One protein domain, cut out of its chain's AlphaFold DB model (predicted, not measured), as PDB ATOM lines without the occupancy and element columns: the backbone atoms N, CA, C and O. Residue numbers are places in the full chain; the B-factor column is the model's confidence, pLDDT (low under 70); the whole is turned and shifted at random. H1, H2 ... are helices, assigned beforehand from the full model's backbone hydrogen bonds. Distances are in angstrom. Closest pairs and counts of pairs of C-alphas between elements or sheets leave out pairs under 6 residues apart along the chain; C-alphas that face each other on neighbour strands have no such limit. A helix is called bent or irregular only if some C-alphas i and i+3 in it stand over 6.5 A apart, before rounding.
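Overview. This is residues 175 to 267 of the 268 residues of an uncharacterized protein of Bacteriovorax stolpii (UniProt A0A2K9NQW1). What does one see first? Four helices, H2, H4, H5 and H6, stand side by side as a compact four-cornered bundle, with H4 and H6 meeting across one diagonal and H2 and H5 held apart on the other. Two short helices sit on the outside of it: H3 crosses H4 steeply, and H1 packs on residues 187 to 191 of H2. What is it made of, and how large is it? The printed part has 93 residues with six named helices, in the order H1 to H6, and no named strand, so the class is all helix. It is compact, with a radius of gyration of the C-alphas of 12.1 A, and rounded, spanning 34 by 26 by 24 A.

Along the chain. Which helices come first along the printed part? H1 is residues 176 to 181, 9.0 A from first to last C-alpha, and begins with C-alpha 176 at (-33.033, 7.516, 44.555). H2, residues 185 to 202, is the longest by residues and measures 22.4 A. H3, residues 209 to 214, measures 8.6 A. Which follow? H4 is residues 221 to 235, 21.3 A long, with C-alpha 221 at (-37.852, -12.556, 45.404). H5 is residues 240 to 252, 18.2 A long. H6 is residues 255 to 265, 15.3 A long, and ends with C-alpha 265 at (-47.341, -7.021, 54.318). Is any helix bent or irregular? None is bent, but H2 and H6 are irregular: C-alphas 198 and 201 are 9.5 A apart, and C-alphas 256 and 259 are 7.6 A apart. H2 has a kink of 64 degrees near residue 196.

Arrangement. What does H1 touch? It touches H2, with residues 187 to 191 of H2 alone, at a steep tilt of 45 degrees, opposite ways; their closest C-alphas, of Ile 179 and Ile 188, are 5.9 A apart. H1 is apart from H3, H4, H5 and H6. Where do H2 and H3 stand to H4, the hub that touches four other helices? H2 touches H4 at a shallow tilt of 14 degrees, the same way, with the C-alphas of Lys 201 and Leu 233 closest at 5.1 A. H3 touches H4 at a steep tilt of 67 degrees, opposite ways, with the C-alphas of Tyr 212 and Ile 223 closest at 5.5 A. How do H5 and H6 complete the bundle of H2, H4, H5 and H6? H4 and H5 form a helical hairpin at a shallow tilt of 23 degrees, their closest C-alphas being those of Ile 224 and Ala 246, 6.2 A apart; H5 and H6 form another at 24 degrees, with residues 246 to 251 of H5 alone and the C-alphas of Phe 250 and Lys 258 closest at 5.4 A. H6 runs the same way as H4 at a shallow tilt of 5 degrees, with the C-alphas of Leu 225 and Leu 261 closest at 6.9 A, and touches residues 190 to 197 of H2 alone, where the C-alphas of Thr 193 and Val 264 are closest at 6.3 A. What do the helix backbones show? In H3, H4 and H5 every O i to N i+4 pair is within hydrogen-bond range; in H1 it is 1 of 2, in H2 12 of 14 and in H6 4 of 7.

Size, cuts and confidence. How far does it reach? The two C-alphas farthest apart, those of Asp 177 and Glu 252, are 33.7 A apart. Is there a cut or a long link? The printed part, residues 175 to 267, has no cut and no long link; the links H1 to H2, H4 to H5 and H5 to H6 are tight. Where is confidence lower? The mean pLDDT of the printed part is 92.3 and that of H1 is 77; no printed residue is under 70.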
ATOM      1  N   ASN A 175     -29.988   7.025  48.081       75.75
ATOM      2  CA  ASN A 175     -30.044   7.999  46.991       75.75
ATOM      3  C   ASN A 175     -30.918   7.464  45.832       75.75
ATOM      4  O   ASN A 175     -30.480   6.550  45.129       75.75
ATOM      5  N   PRO A 176     -32.113   8.030  45.572       75.75
ATOM      6  CA  PRO A 176     -33.033   7.516  44.555       75.75
ATOM      7  C   PRO A 176     -32.469   7.574  43.129       75.75
ATOM      8  O   PRO A 176     -32.792   6.707  42.315       75.75
ATOM      9  N   ASP A 177     -31.610   8.551  42.822       74.88
ATOM     10  CA  ASP A 177     -30.994   8.678  41.496       74.88
ATOM     11  C   ASP A 177     -29.984   7.557  41.235       74.88
ATOM     12  O   ASP A 177     -29.883   7.057  40.113       74.88
ATOM     13  N   ALA A 178     -29.283   7.115  42.285       70.38
ATOM     14  CA  ALA A 178     -28.367   5.985  42.211       70.38
ATOM     15  C   ALA A 178     -29.129   4.668  41.991       70.38
ATOM     16  O   ALA A 178     -28.726   3.847  41.167       70.38
ATOM     17  N   ILE A 179     -30.278   4.481  42.655       84.81
ATOM     18  CA  ILE A 179     -31.101   3.273  42.473       84.81
ATOM     19  C   ILE A 179     -31.680   3.200  41.064       84.81
ATOM     20  O   ILE A 179     -31.679   2.126  40.467       84.81
ATOM     21  N   LYS A 180     -32.120   4.328  40.495       77.00
ATOM     22  CA  LYS A 180     -32.693   4.374  39.140       77.00
ATOM     23  C   LYS A 180     -31.739   3.842  38.063       77.00
ATOM     24  O   LYS A 180     -32.189   3.377  37.019       77.00
ATOM     25  N   GLN A 181     -30.432   3.923  38.311       76.25
ATOM     26  CA  GLN A 181     -29.379   3.442  37.412       76.25
ATOM     27  C   GLN A 181     -28.775   2.100  37.854       76.25
ATOM     28  O   GLN A 181     -27.950   1.532  37.134       76.25
ATOM     29  N   SER A 182     -29.174   1.597  39.022       77.00
ATOM     30  CA  SER A 182     -28.661   0.362  39.601       77.00
ATOM     31  C   SER A 182     -29.133  -0.860  38.813       77.00
ATOM     32  O   SER A 182     -30.232  -0.889  38.262       77.00
ATOM     33  N   GLN A 183     -28.298  -1.899  38.791       76.38
ATOM     34  CA  GLN A 183     -28.684  -3.248  38.357       76.38
ATOM     35  C   GLN A 183     -28.870  -4.198  39.548       76.38
ATOM     36  O   GLN A 183     -29.206  -5.368  39.368       76.38
ATOM     37  N   ASP A 184     -28.651  -3.712  40.772       82.25
ATOM     38  CA  ASP A 184     -28.785  -4.518  41.973       82.25
ATOM     39  C   ASP A 184     -30.259  -4.661  42.369       82.25
ATOM     40  O   ASP A 184     -30.902  -3.731  42.868       82.25
ATOM     41  N   SER A 185     -30.775  -5.872  42.161       84.75
ATOM     42  CA  SER A 185     -32.148  -6.244  42.499       84.75
ATOM     43  C   SER A 185     -32.511  -6.035  43.972       84.75
ATOM     44  O   SER A 185     -33.676  -5.742  44.246       84.75
ATOM     45  N   PHE A 186     -31.559  -6.163  44.907       88.88
ATOM     46  CA  PHE A 186     -31.810  -5.945  46.328       88.88
ATOM     47  C   PHE A 186     -32.075  -4.466  46.600       88.88
ATOM     48  O   PHE A 186     -33.127  -4.120  47.128       88.88
ATOM     49  N   ASN A 187     -31.167  -3.595  46.167       88.25
ATOM     50  CA  ASN A 187     -31.295  -2.151  46.351       88.25
ATOM     51  C   ASN A 187     -32.576  -1.600  45.732       88.25
ATOM     52  O   ASN A 187     -33.272  -0.799  46.354       88.25
ATOM     53  N   ILE A 188     -32.898  -2.056  44.518       94.06
ATOM     54  CA  ILE A 188     -34.122  -1.662  43.821       94.06
ATOM     55  C   ILE A 188     -35.347  -2.060  44.644       94.06
ATOM     56  O   ILE A 188     -36.196  -1.212  44.918       94.06
ATOM     57  N   ILE A 189     -35.443  -3.324  45.076       96.81
ATOM     58  CA  ILE A 189     -36.636  -3.784  45.791       96.81
ATOM     59  C   ILE A 189     -36.722  -3.238  47.218       96.81
ATOM     60  O   ILE A 189     -37.826  -2.997  47.700       96.81
ATOM     61  N   ALA A 190     -35.593  -3.018  47.892       95.38
ATOM     62  CA  ALA A 190     -35.549  -2.394  49.210       95.38
ATOM     63  C   ALA A 190     -36.027  -0.941  49.123       95.38
ATOM     64  O   ALA A 190     -36.925  -0.552  49.869       95.38
ATOM     65  N   TYR A 191     -35.506  -0.170  48.160       95.81
ATOM     66  CA  TYR A 191     -35.958   1.194  47.895       95.81
ATOM     67  C   TYR A 191     -37.451   1.243  47.563       95.81
ATOM     68  O   TYR A 191     -38.184   1.994  48.200       95.81
ATOM     69  N   ASP A 192     -37.922   0.430  46.613       97.69
ATOM     70  CA  ASP A 192     -39.332   0.417  46.214       97.69
ATOM     71  C   ASP A 192     -40.247   0.019  47.385       97.69
ATOM     72  O   ASP A 192     -41.270   0.665  47.616       97.69
ATOM     73  N   THR A 193     -39.859  -0.989  48.177       97.75
ATOM     74  CA  THR A 193     -40.580  -1.386  49.399       97.75
ATOM     75  C   THR A 193     -40.678  -0.223  50.387       97.75
ATOM     76  O   THR A 193     -41.774   0.102  50.843       97.75
ATOM     77  N   LEU A 194     -39.556   0.436  50.694       97.06
ATOM     78  CA  LEU A 194     -39.500   1.574  51.616       97.06
ATOM     79  C   LEU A 194     -40.318   2.763  51.103       97.06
ATOM     80  O   LEU A 194     -41.097   3.356  51.849       97.06
ATOM     81  N   ASN A 195     -40.192   3.079  49.815       97.00
ATOM     82  CA  ASN A 195     -40.899   4.175  49.169       97.00
ATOM     83  C   ASN A 195     -42.417   3.962  49.221       97.00
ATOM     84  O   ASN A 195     -43.148   4.874  49.600       97.00
ATOM     85  N   VAL A 196     -42.909   2.753  48.922       98.12
ATOM     86  CA  VAL A 196     -44.343   2.437  49.049       98.12
ATOM     87  C   VAL A 196     -44.774   2.378  50.514       98.12
ATOM     88  O   VAL A 196     -45.874   2.821  50.832       98.12
ATOM     89  N   ALA A 197     -43.938   1.893  51.431       97.12
ATOM     90  CA  ALA A 197     -44.281   1.858  52.849       97.12
ATOM     91  C   ALA A 197     -44.480   3.262  53.445       97.12
ATOM     92  O   ALA A 197     -45.409   3.448  54.234       97.12
ATOM     93  N   VAL A 198     -43.665   4.238  53.031       96.00
ATOM     94  CA  VAL A 198     -43.732   5.642  53.474       96.00
ATOM     95  C   VAL A 198     -44.789   6.426  52.695       96.00
ATOM     96  O   VAL A 198     -45.691   7.019  53.282       96.00
ATOM     97  N   ASN A 199     -44.717   6.409  51.363       95.69
ATOM     98  CA  ASN A 199     -45.515   7.281  50.497       95.69
ATOM     99  C   ASN A 199     -46.819   6.638  50.003       95.69
ATOM    100  O   ASN A 199     -47.659   7.320  49.410       95.69
ATOM    101  N   LYS A 200     -47.030   5.342  50.259       94.81
ATOM    102  CA  LYS A 200     -48.259   4.608  49.921       94.81
ATOM    103  C   LYS A 200     -48.611   4.768  48.436       94.81
ATOM    104  O   LYS A 200     -47.744   4.699  47.570       94.81
ATOM    105  N   LYS A 201     -49.889   5.016  48.128       94.06
ATOM    106  CA  LYS A 201     -50.394   5.242  46.763       94.06
ATOM    107  C   LYS A 201     -49.853   6.504  46.077       94.06
ATOM    108  O   LYS A 201     -50.116   6.682  44.894       94.06
ATOM    109  N   ASN A 202     -49.113   7.367  46.778       94.50
ATOM    110  CA  ASN A 202     -48.513   8.559  46.168       94.50
ATOM    111  C   ASN A 202     -47.241   8.238  45.366       94.50
ATOM    112  O   ASN A 202     -46.731   9.106  44.654       94.50
ATOM    113  N   VAL A 203     -46.723   7.008  45.455       96.44
ATOM    114  CA  VAL A 203     -45.607   6.551  44.623       96.44
ATOM    115  C   VAL A 203     -46.039   6.489  43.158       96.44
ATOM    116  O   VAL A 203     -46.987   5.792  42.803       96.44
ATOM    117  N   LYS A 204     -45.324   7.225  42.299       92.56
ATOM    118  CA  LYS A 204     -45.633   7.333  40.864       92.56
ATOM    119  C   LYS A 204     -45.049   6.196  40.033       92.56
ATOM    120  O   LYS A 204     -45.675   5.758  39.073       92.56
ATOM    121  N   GLU A 205     -43.848   5.749  40.383       93.94
ATOM    122  CA  GLU A 205     -43.130   4.698  39.669       93.94
ATOM    123  C   GLU A 205     -42.432   3.753  40.648       93.94
ATOM    124  O   GLU A 205     -41.933   4.190  41.683       93.94
ATOM    125  N   LEU A 206     -42.419   2.463  40.301       97.31
ATOM    126  CA  LEU A 206     -41.570   1.453  40.929       97.31
ATOM    127  C   LEU A 206     -40.389   1.197  40.002       97.31
ATOM    128  O   LEU A 206     -40.586   0.910  38.816       97.31
ATOM    129  N   TYR A 207     -39.174   1.258  40.527       95.94
ATOM    130  CA  TYR A 207     -37.968   0.993  39.746       95.94
ATOM    131  C   TYR A 207     -37.848  -0.480  39.332       95.94
ATOM    132  O   TYR A 207     -37.267  -0.778  38.292       95.94
ATOM    133  N   CYS A 208     -38.483  -1.400  40.060       96.94
ATOM    134  CA  CYS A 208     -38.593  -2.811  39.694       96.94
ATOM    135  C   CYS A 208     -39.585  -3.084  38.540       96.94
ATOM    136  O   CYS A 208     -39.580  -4.178  37.964       96.94
ATOM    137  N   ALA A 209     -40.448  -2.122  38.179       97.06
ATOM    138  CA  ALA A 209     -41.543  -2.340  37.229       97.06
ATOM    139  C   ALA A 209     -41.106  -2.769  35.813       97.06
ATOM    140  O   ALA A 209     -41.788  -3.628  35.242       97.06
ATOM    141  N   PRO A 210     -40.022  -2.230  35.211       95.38
ATOM    142  CA  PRO A 210     -39.575  -2.662  33.887       95.38
ATOM    143  C   PRO A 210     -39.250  -4.159  33.838       95.38
ATOM    144  O   PRO A 210     -39.710  -4.859  32.932       95.38
ATOM    145  N   GLU A 211     -38.532  -4.661  34.844       90.88
ATOM    146  CA  GLU A 211     -38.147  -6.071  34.928       90.88
ATOM    147  C   GLU A 211     -39.363  -6.961  35.223       90.88
ATOM    148  O   GLU A 211     -39.568  -7.974  34.553       90.88
ATOM    149  N   TYR A 212     -40.248  -6.538  36.138       95.94
ATOM    150  CA  TYR A 212     -41.508  -7.241  36.412       95.94
ATOM    151  C   TYR A 212     -42.400  -7.348  35.170       95.94
ATOM    152  O   TYR A 212     -42.982  -8.398  34.911       95.94
ATOM    153  N   LYS A 213     -42.485  -6.290  34.357       96.38
ATOM    154  CA  LYS A 213     -43.258  -6.309  33.108       96.38
ATOM    155  C   LYS A 213     -42.674  -7.290  32.090       96.38
ATOM    156  O   LYS A 213     -43.432  -7.915  31.351       96.38
ATOM    157  N   LYS A 214     -41.347  -7.407  32.037       95.00
ATOM    158  CA  LYS A 214     -40.642  -8.308  31.119       95.00
ATOM    159  C   LYS A 214     -40.747  -9.771  31.558       95.00
ATOM    160  O   LYS A 214     -40.912 -10.644  30.711       95.00
ATOM    161  N   TYR A 215     -40.711 -10.027  32.866       91.44
ATOM    162  CA  TYR A 215     -40.703 -11.371  33.447       91.44
ATOM    163  C   TYR A 215     -41.738 -11.543  34.576       91.44
ATOM    164  O   TYR A 215     -41.379 -11.909  35.696       91.44
ATOM    165  N   PRO A 216     -43.046 -11.362  34.312       91.94
ATOM    166  CA  PRO A 216     -44.073 -11.277  35.362       91.94
ATOM    167  C   PRO A 216     -44.272 -12.569  36.165       91.94
ATOM    168  O   PRO A 216     -44.858 -12.548  37.247       91.94
ATOM    169  N   ASN A 217     -43.793 -13.698  35.634       84.38
ATOM    170  CA  ASN A 217     -43.936 -15.018  36.239       84.38
ATOM    171  C   ASN A 217     -42.636 -15.556  36.855       84.38
ATOM    172  O   ASN A 217     -42.680 -16.631  37.461       84.38
ATOM    173  N   ALA A 218     -41.510 -14.838  36.722       84.00
ATOM    174  CA  ALA A 218     -40.224 -15.285  37.249       84.00
ATOM    175  C   ALA A 218     -40.296 -15.521  38.764       84.00
ATOM    176  O   ALA A 218     -40.946 -14.784  39.506       84.00
ATOM    177  N   TYR A 219     -39.649 -16.598  39.209       85.50
ATOM    178  CA  TYR A 219     -39.709 -17.063  40.592       85.50
ATOM    179  C   TYR A 219     -38.504 -16.568  41.394       85.50
ATOM    180  O   TYR A 219     -37.721 -17.342  41.935       85.50
ATOM    181  N   THR A 220     -38.333 -15.249  41.419       87.19
ATOM    182  CA  THR A 220     -37.295 -14.567  42.193       87.19
ATOM    183  C   THR A 220     -37.943 -13.597  43.173       87.19
ATOM    184  O   THR A 220     -38.986 -13.003  42.878       87.19
ATOM    185  N   TYR A 221     -37.323 -13.415  44.341       91.44
ATOM    186  CA  TYR A 221     -37.852 -12.556  45.404       91.44
ATOM    187  C   TYR A 221     -38.192 -11.138  44.909       91.44
ATOM    188  O   TYR A 221     -39.254 -10.612  45.234       91.44
ATOM    189  N   SER A 222     -37.336 -10.543  44.071       92.62
ATOM    190  CA  SER A 222     -37.515  -9.186  43.545       92.62
ATOM    191  C   SER A 222     -38.765  -9.059  42.671       92.62
ATOM    192  O   SER A 222     -39.528  -8.110  42.825       92.62
ATOM    193  N   ILE A 223     -39.030 -10.037  41.801       94.94
ATOM    194  CA  ILE A 223     -40.200 -10.060  40.910       94.94
ATOM    195  C   ILE A 223     -41.481 -10.326  41.696       94.94
ATOM    196  O   ILE A 223     -42.496  -9.665  41.468       94.94
ATOM    197  N   ILE A 224     -41.429 -11.258  42.650       94.00
ATOM    198  CA  ILE A 224     -42.561 -11.592  43.518       94.00
ATOM    199  C   ILE A 224     -42.995 -10.361  44.325       94.00
ATOM    200  O   ILE A 224     -44.168  -9.985  44.287       94.00
ATOM    201  N   LEU A 225     -42.050  -9.698  45.001       97.94
ATOM    202  CA  LEU A 225     -42.331  -8.492  45.781       97.94
ATOM    203  C   LEU A 225     -42.771  -7.324  44.888       97.94
ATOM    204  O   LEU A 225     -43.745  -6.648  45.214       97.94
ATOM    205  N   CYS A 226     -42.136  -7.124  43.727       98.19
ATOM    206  CA  CYS A 226     -42.530  -6.070  42.788       98.19
ATOM    207  C   CYS A 226     -43.982  -6.228  42.313       98.19
ATOM    208  O   CYS A 226     -44.713  -5.244  42.171       98.19
ATOM    209  N   GLY A 227     -44.424  -7.474  42.107       97.62
ATOM    210  CA  GLY A 227     -45.810  -7.788  41.781       97.62
ATOM    211  C   GLY A 227     -46.789  -7.381  42.884       97.62
ATOM    212  O   GLY A 227     -47.826  -6.795  42.578       97.62
ATOM    213  N   LEU A 228     -46.449  -7.627  44.154       97.94
ATOM    214  CA  LEU A 228     -47.270  -7.216  45.301       97.94
ATOM    215  C   LEU A 228     -47.337  -5.692  45.446       97.94
ATOM    216  O   LEU A 228     -48.427  -5.140  45.598       97.94
ATOM    217  N   LEU A 229     -46.196  -5.005  45.342       98.25
ATOM    218  CA  LEU A 229     -46.134  -3.540  45.381       98.25
ATOM    219  C   LEU A 229     -46.958  -2.921  44.243       98.25
ATOM    220  O   LEU A 229     -47.744  -2.000  44.466       98.25
ATOM    221  N   SER A 230     -46.839  -3.476  43.033       97.44
ATOM    222  CA  SER A 230     -47.621  -3.054  41.867       97.44
ATOM    223  C   SER A 230     -49.125  -3.215  42.087       97.44
ATOM    224  O   SER A 230     -49.901  -2.349  41.678       97.44
ATOM    225  N   ASP A 231     -49.553  -4.307  42.727       95.88
ATOM    226  CA  ASP A 231     -50.957  -4.518  43.072       95.88
ATOM    227  C   ASP A 231     -51.419  -3.479  44.103       95.88
ATOM    228  O   ASP A 231     -52.437  -2.819  43.894       95.88
ATOM    229  N   TYR A 232     -50.651  -3.245  45.170       97.38
ATOM    230  CA  TYR A 232     -51.004  -2.244  46.179       97.38
ATOM    231  C   TYR A 232     -51.161  -0.838  45.588       97.38
ATOM    232  O   TYR A 232     -52.159  -0.173  45.860       97.38
ATOM    233  N   LEU A 233     -50.244  -0.396  44.724       97.00
ATOM    234  CA  LEU A 233     -50.361   0.921  44.090       97.00
ATOM    235  C   LEU A 233     -51.604   1.038  43.197       97.00
ATOM    236  O   LEU A 233     -52.240   2.089  43.167       97.00
ATOM    237  N   LYS A 234     -52.004  -0.045  42.518       94.94
ATOM    238  CA  LYS A 234     -53.184  -0.054  41.638       94.94
ATOM    239  C   LYS A 234     -54.508  -0.106  42.396       94.94
ATOM    240  O   LYS A 234     -55.431   0.632  42.067       94.94
ATOM    241  N   GLN A 235     -54.629  -0.990  43.385       94.25
ATOM    242  CA  GLN A 235     -55.915  -1.312  44.030       94.25
ATOM    243  C   GLN A 235     -55.956  -1.008  45.535       94.25
ATOM    244  O   GLN A 235     -57.020  -1.052  46.141       94.25
ATOM    245  N   GLY A 236     -54.835  -0.644  46.160       94.00
ATOM    246  CA  GLY A 236     -54.725  -0.432  47.612       94.00
ATOM    247  C   GLY A 236     -54.777  -1.701  48.445       94.00
ATOM    248  O   GLY A 236     -54.999  -1.626  49.646       94.00
ATOM    249  N   LYS A 237     -54.640  -2.862  47.807       94.50
ATOM    250  CA  LYS A 237     -54.631  -4.172  48.454       94.50
ATOM    251  C   LYS A 237     -53.760  -5.136  47.661       94.50
ATOM    252  O   LYS A 237     -53.551  -4.949  46.464       94.50
ATOM    253  N   PHE A 238     -53.286  -6.188  48.308       95.00
ATOM    254  CA  PHE A 238     -52.539  -7.249  47.638       95.00
ATOM    255  C   PHE A 238     -53.482  -8.267  46.994       95.00
ATOM    256  O   PHE A 238     -54.521  -8.614  47.570       95.00
ATOM    257  N   ASP A 239     -53.115  -8.768  45.812       95.19
ATOM    258  CA  ASP A 239     -53.730  -9.980  45.278       95.19
ATOM    259  C   ASP A 239     -53.421 -11.152  46.222       95.19
ATOM    260  O   ASP A 239     -52.259 -11.472  46.480       95.19
ATOM    261  N   GLN A 240     -54.465 -11.789  46.756       95.56
ATOM    262  CA  GLN A 240     -54.320 -12.824  47.784       95.56
ATOM    263  C   GLN A 240     -53.601 -14.077  47.269       95.56
ATOM    264  O   GLN A 240     -52.903 -14.736  48.035       95.56
ATOM    265  N   LYS A 241     -53.717 -14.398  45.973       95.12
ATOM    266  CA  LYS A 241     -53.003 -15.540  45.385       95.12
ATOM    267  C   LYS A 241     -51.517 -15.233  45.255       95.12
ATOM    268  O   LYS A 241     -50.693 -16.090  45.567       95.12
ATOM    269  N   LYS A 242     -51.160 -14.017  44.825       94.88
ATOM    270  CA  LYS A 242     -49.752 -13.592  44.784       94.88
ATOM    271  C   LYS A 242     -49.153 -13.490  46.181       94.88
ATOM    272  O   LYS A 242     -48.003 -13.881  46.356       94.88
ATOM    273  N   LEU A 243     -49.926 -13.022  47.163       96.62
ATOM    274  CA  LEU A 243     -49.484 -12.951  48.553       96.62
ATOM    275  C   LEU A 243     -49.202 -14.346  49.117       96.62
ATOM    276  O   LEU A 243     -48.107 -14.581  49.615       96.62
ATOM    277  N   ALA A 244     -50.129 -15.292  48.945       96.25
ATOM    278  CA  ALA A 244     -49.919 -16.679  49.358       96.25
ATOM    279  C   ALA A 244     -48.685 -17.298  48.675       96.25
ATOM    280  O   ALA A 244     -47.854 -17.916  49.335       96.25
ATOM    281  N   ARG A 245     -48.505 -17.063  47.366       92.75
ATOM    282  CA  ARG A 245     -47.301 -17.493  46.633       92.75
ATOM    283  C   ARG A 245     -46.025 -16.891  47.226       92.75
ATOM    284  O   ARG A 245     -45.027 -17.596  47.339       92.75
ATOM    285  N   ALA A 246     -46.040 -15.607  47.583       96.31
ATOM    286  CA  ALA A 246     -44.897 -14.949  48.202       96.31
ATOM    287  C   ALA A 246     -44.586 -15.553  49.576       96.31
ATOM    288  O   ALA A 246     -43.442 -15.906  49.839       96.31
ATOM    289  N   GLN A 247     -45.600 -15.750  50.418       97.25
ATOM    290  CA  GLN A 247     -45.448 -16.379  51.731       97.25
ATOM    291  C   GLN A 247     -44.820 -17.774  51.625       97.25
ATOM    292  O   GLN A 247     -43.886 -18.069  52.367       97.25
ATOM    293  N   THR A 248     -45.269 -18.599  50.674       95.81
ATOM    294  CA  THR A 248     -44.647 -19.900  50.385       95.81
ATOM    295  C   THR A 248     -43.190 -19.738  49.953       95.81
ATOM    296  O   THR A 248     -42.312 -20.336  50.566       95.81
ATOM    297  N   TYR A 249     -42.908 -18.870  48.975       92.00
ATOM    298  CA  TYR A 249     -41.546 -18.637  48.483       92.00
ATOM    299  C   TYR A 249     -40.576 -18.217  49.599       92.00
ATOM    300  O   TYR A 249     -39.515 -18.809  49.753       92.00
ATOM    301  N   PHE A 250     -40.930 -17.222  50.416       95.56
ATOM    302  CA  PHE A 250     -40.048 -16.751  51.490       95.56
ATOM    303  C   PHE A 250     -39.952 -17.739  52.658       95.56
ATOM    304  O   PHE A 250     -38.968 -17.721  53.392       95.56
ATOM    305  N   LYS A 251     -40.942 -18.616  52.841       94.81
ATOM    306  CA  LYS A 251     -40.874 -19.690  53.836       94.81
ATOM    307  C   LYS A 251     -39.952 -20.826  53.389       94.81
ATOM    308  O   LYS A 251     -39.248 -21.374  54.234       94.81
ATOM    309  N   GLU A 252     -39.987 -21.198  52.115       91.50
ATOM    310  CA  GLU A 252     -39.340 -22.417  51.611       91.50
ATOM    311  C   GLU A 252     -37.984 -22.144  50.951       91.50
ATOM    312  O   GLU A 252     -37.048 -22.906  51.161       91.50
ATOM    313  N   GLU A 253     -37.849 -21.037  50.219       82.38
ATOM    314  CA  GLU A 253     -36.716 -20.797  49.312       82.38
ATOM    315  C   GLU A 253     -35.816 -19.631  49.744       82.38
ATOM    316  O   GLU A 253     -34.640 -19.589  49.391       82.38
ATOM    317  N   ASN A 254     -36.349 -18.639  50.469       83.69
ATOM    318  CA  ASN A 254     -35.602 -17.410  50.767       83.69
ATOM    319  C   ASN A 254     -35.932 -16.821  52.147       83.69
ATOM    320  O   ASN A 254     -36.384 -15.683  52.279       83.69
ATOM    321  N   GLN A 255     -35.712 -17.618  53.194       89.50
ATOM    322  CA  GLN A 255     -35.954 -17.213  54.586       89.50
ATOM    323  C   GLN A 255     -35.159 -15.965  54.989       89.50
ATOM    324  O   GLN A 255     -35.674 -15.109  55.706       89.50
ATOM    325  N   GLU A 256     -33.926 -15.830  54.495       86.50
ATOM    326  CA  GLU A 256     -33.040 -14.706  54.811       86.50
ATOM    327  C   GLU A 256     -33.637 -13.349  54.415       86.50
ATOM    328  O   GLU A 256     -33.486 -12.387  55.164       86.50
ATOM    329  N   LYS A 257     -34.380 -13.265  53.299       89.94
ATOM    330  CA  LYS A 257     -35.022 -12.025  52.829       89.94
ATOM    331  C   LYS A 257     -36.483 -11.880  53.257       89.94
ATOM    332  O   LYS A 257     -37.160 -10.956  52.800       89.94
ATOM    333  N   LYS A 258     -36.985 -12.736  54.155       95.25
ATOM    334  CA  LYS A 258     -38.382 -12.698  54.632       95.25
ATOM    335  C   LYS A 258     -38.782 -11.343  55.230       95.25
ATOM    336  O   LYS A 258     -39.929 -10.937  55.075       95.25
ATOM    337  N   TYR A 259     -37.836 -10.604  55.811       95.94
ATOM    338  CA  TYR A 259     -38.072  -9.255  56.336       95.94
ATOM    339  C   TYR A 259     -38.593  -8.267  55.272       95.94
ATOM    340  O   TYR A 259     -39.350  -7.359  55.606       95.94
ATOM    341  N   LEU A 260     -38.245  -8.445  53.989       96.81
ATOM    342  CA  LEU A 260     -38.793  -7.626  52.901       96.81
ATOM    343  C   LEU A 260     -40.276  -7.930  52.671       96.81
ATOM    344  O   LEU A 260     -41.066  -7.006  52.492       96.81
ATOM    345  N   LEU A 261     -40.671  -9.209  52.705       97.81
ATOM    346  CA  LEU A 261     -42.083  -9.588  52.613       97.81
ATOM    347  C   LEU A 261     -42.869  -9.035  53.803       97.81
ATOM    348  O   LEU A 261     -43.924  -8.449  53.604       97.81
ATOM    349  N   GLU A 262     -42.338  -9.165  55.019       97.56
ATOM    350  CA  GLU A 262     -42.975  -8.642  56.234       97.56
ATOM    351  C   GLU A 262     -43.147  -7.117  56.179       97.56
ATOM    352  O   GLU A 262     -44.173  -6.584  56.611       97.56
ATOM    353  N   ALA A 263     -42.174  -6.404  55.603       97.38
ATOM    354  CA  ALA A 263     -42.282  -4.974  55.353       97.38
ATOM    355  C   ALA A 263     -43.396  -4.654  54.345       97.38
ATOM    356  O   ALA A 263     -44.200  -3.762  54.611       97.38
ATOM    357  N   VAL A 264     -43.494  -5.410  53.242       97.19
ATOM    358  CA  VAL A 264     -44.578  -5.277  52.251       97.19
ATOM    359  C   VAL A 264     -45.946  -5.578  52.871       97.19
ATOM    360  O   VAL A 264     -46.868  -4.784  52.720       97.19
ATOM    361  N   GLU A 265     -46.094  -6.668  53.620       95.19
ATOM    362  CA  GLU A 265     -47.341  -7.021  54.318       95.19
ATOM    363  C   GLU A 265     -47.752  -5.968  55.358       95.19
ATOM    364  O   GLU A 265     -48.940  -5.762  55.611       95.19
ATOM    365  N   GLY A 266     -46.776  -5.266  55.941       92.81
ATOM    366  CA  GLY A 266     -46.991  -4.159  56.869       92.81
ATOM    367  C   GLY A 266     -47.567  -2.888  56.231       92.81
ATOM    368  O   GLY A 266     -47.987  -1.981  56.958       92.81
ATOM    369  N   ILE A 267     -47.612  -2.798  54.897       92.94
ATOM    370  CA  ILE A 267     -48.160  -1.647  54.177       92.94
ATOM    371  C   ILE A 267     -49.693  -1.691  54.258       92.94
ATOM    372  O   ILE A 267     -50.370  -2.335  53.461       92.94
TER     373      ILE A 267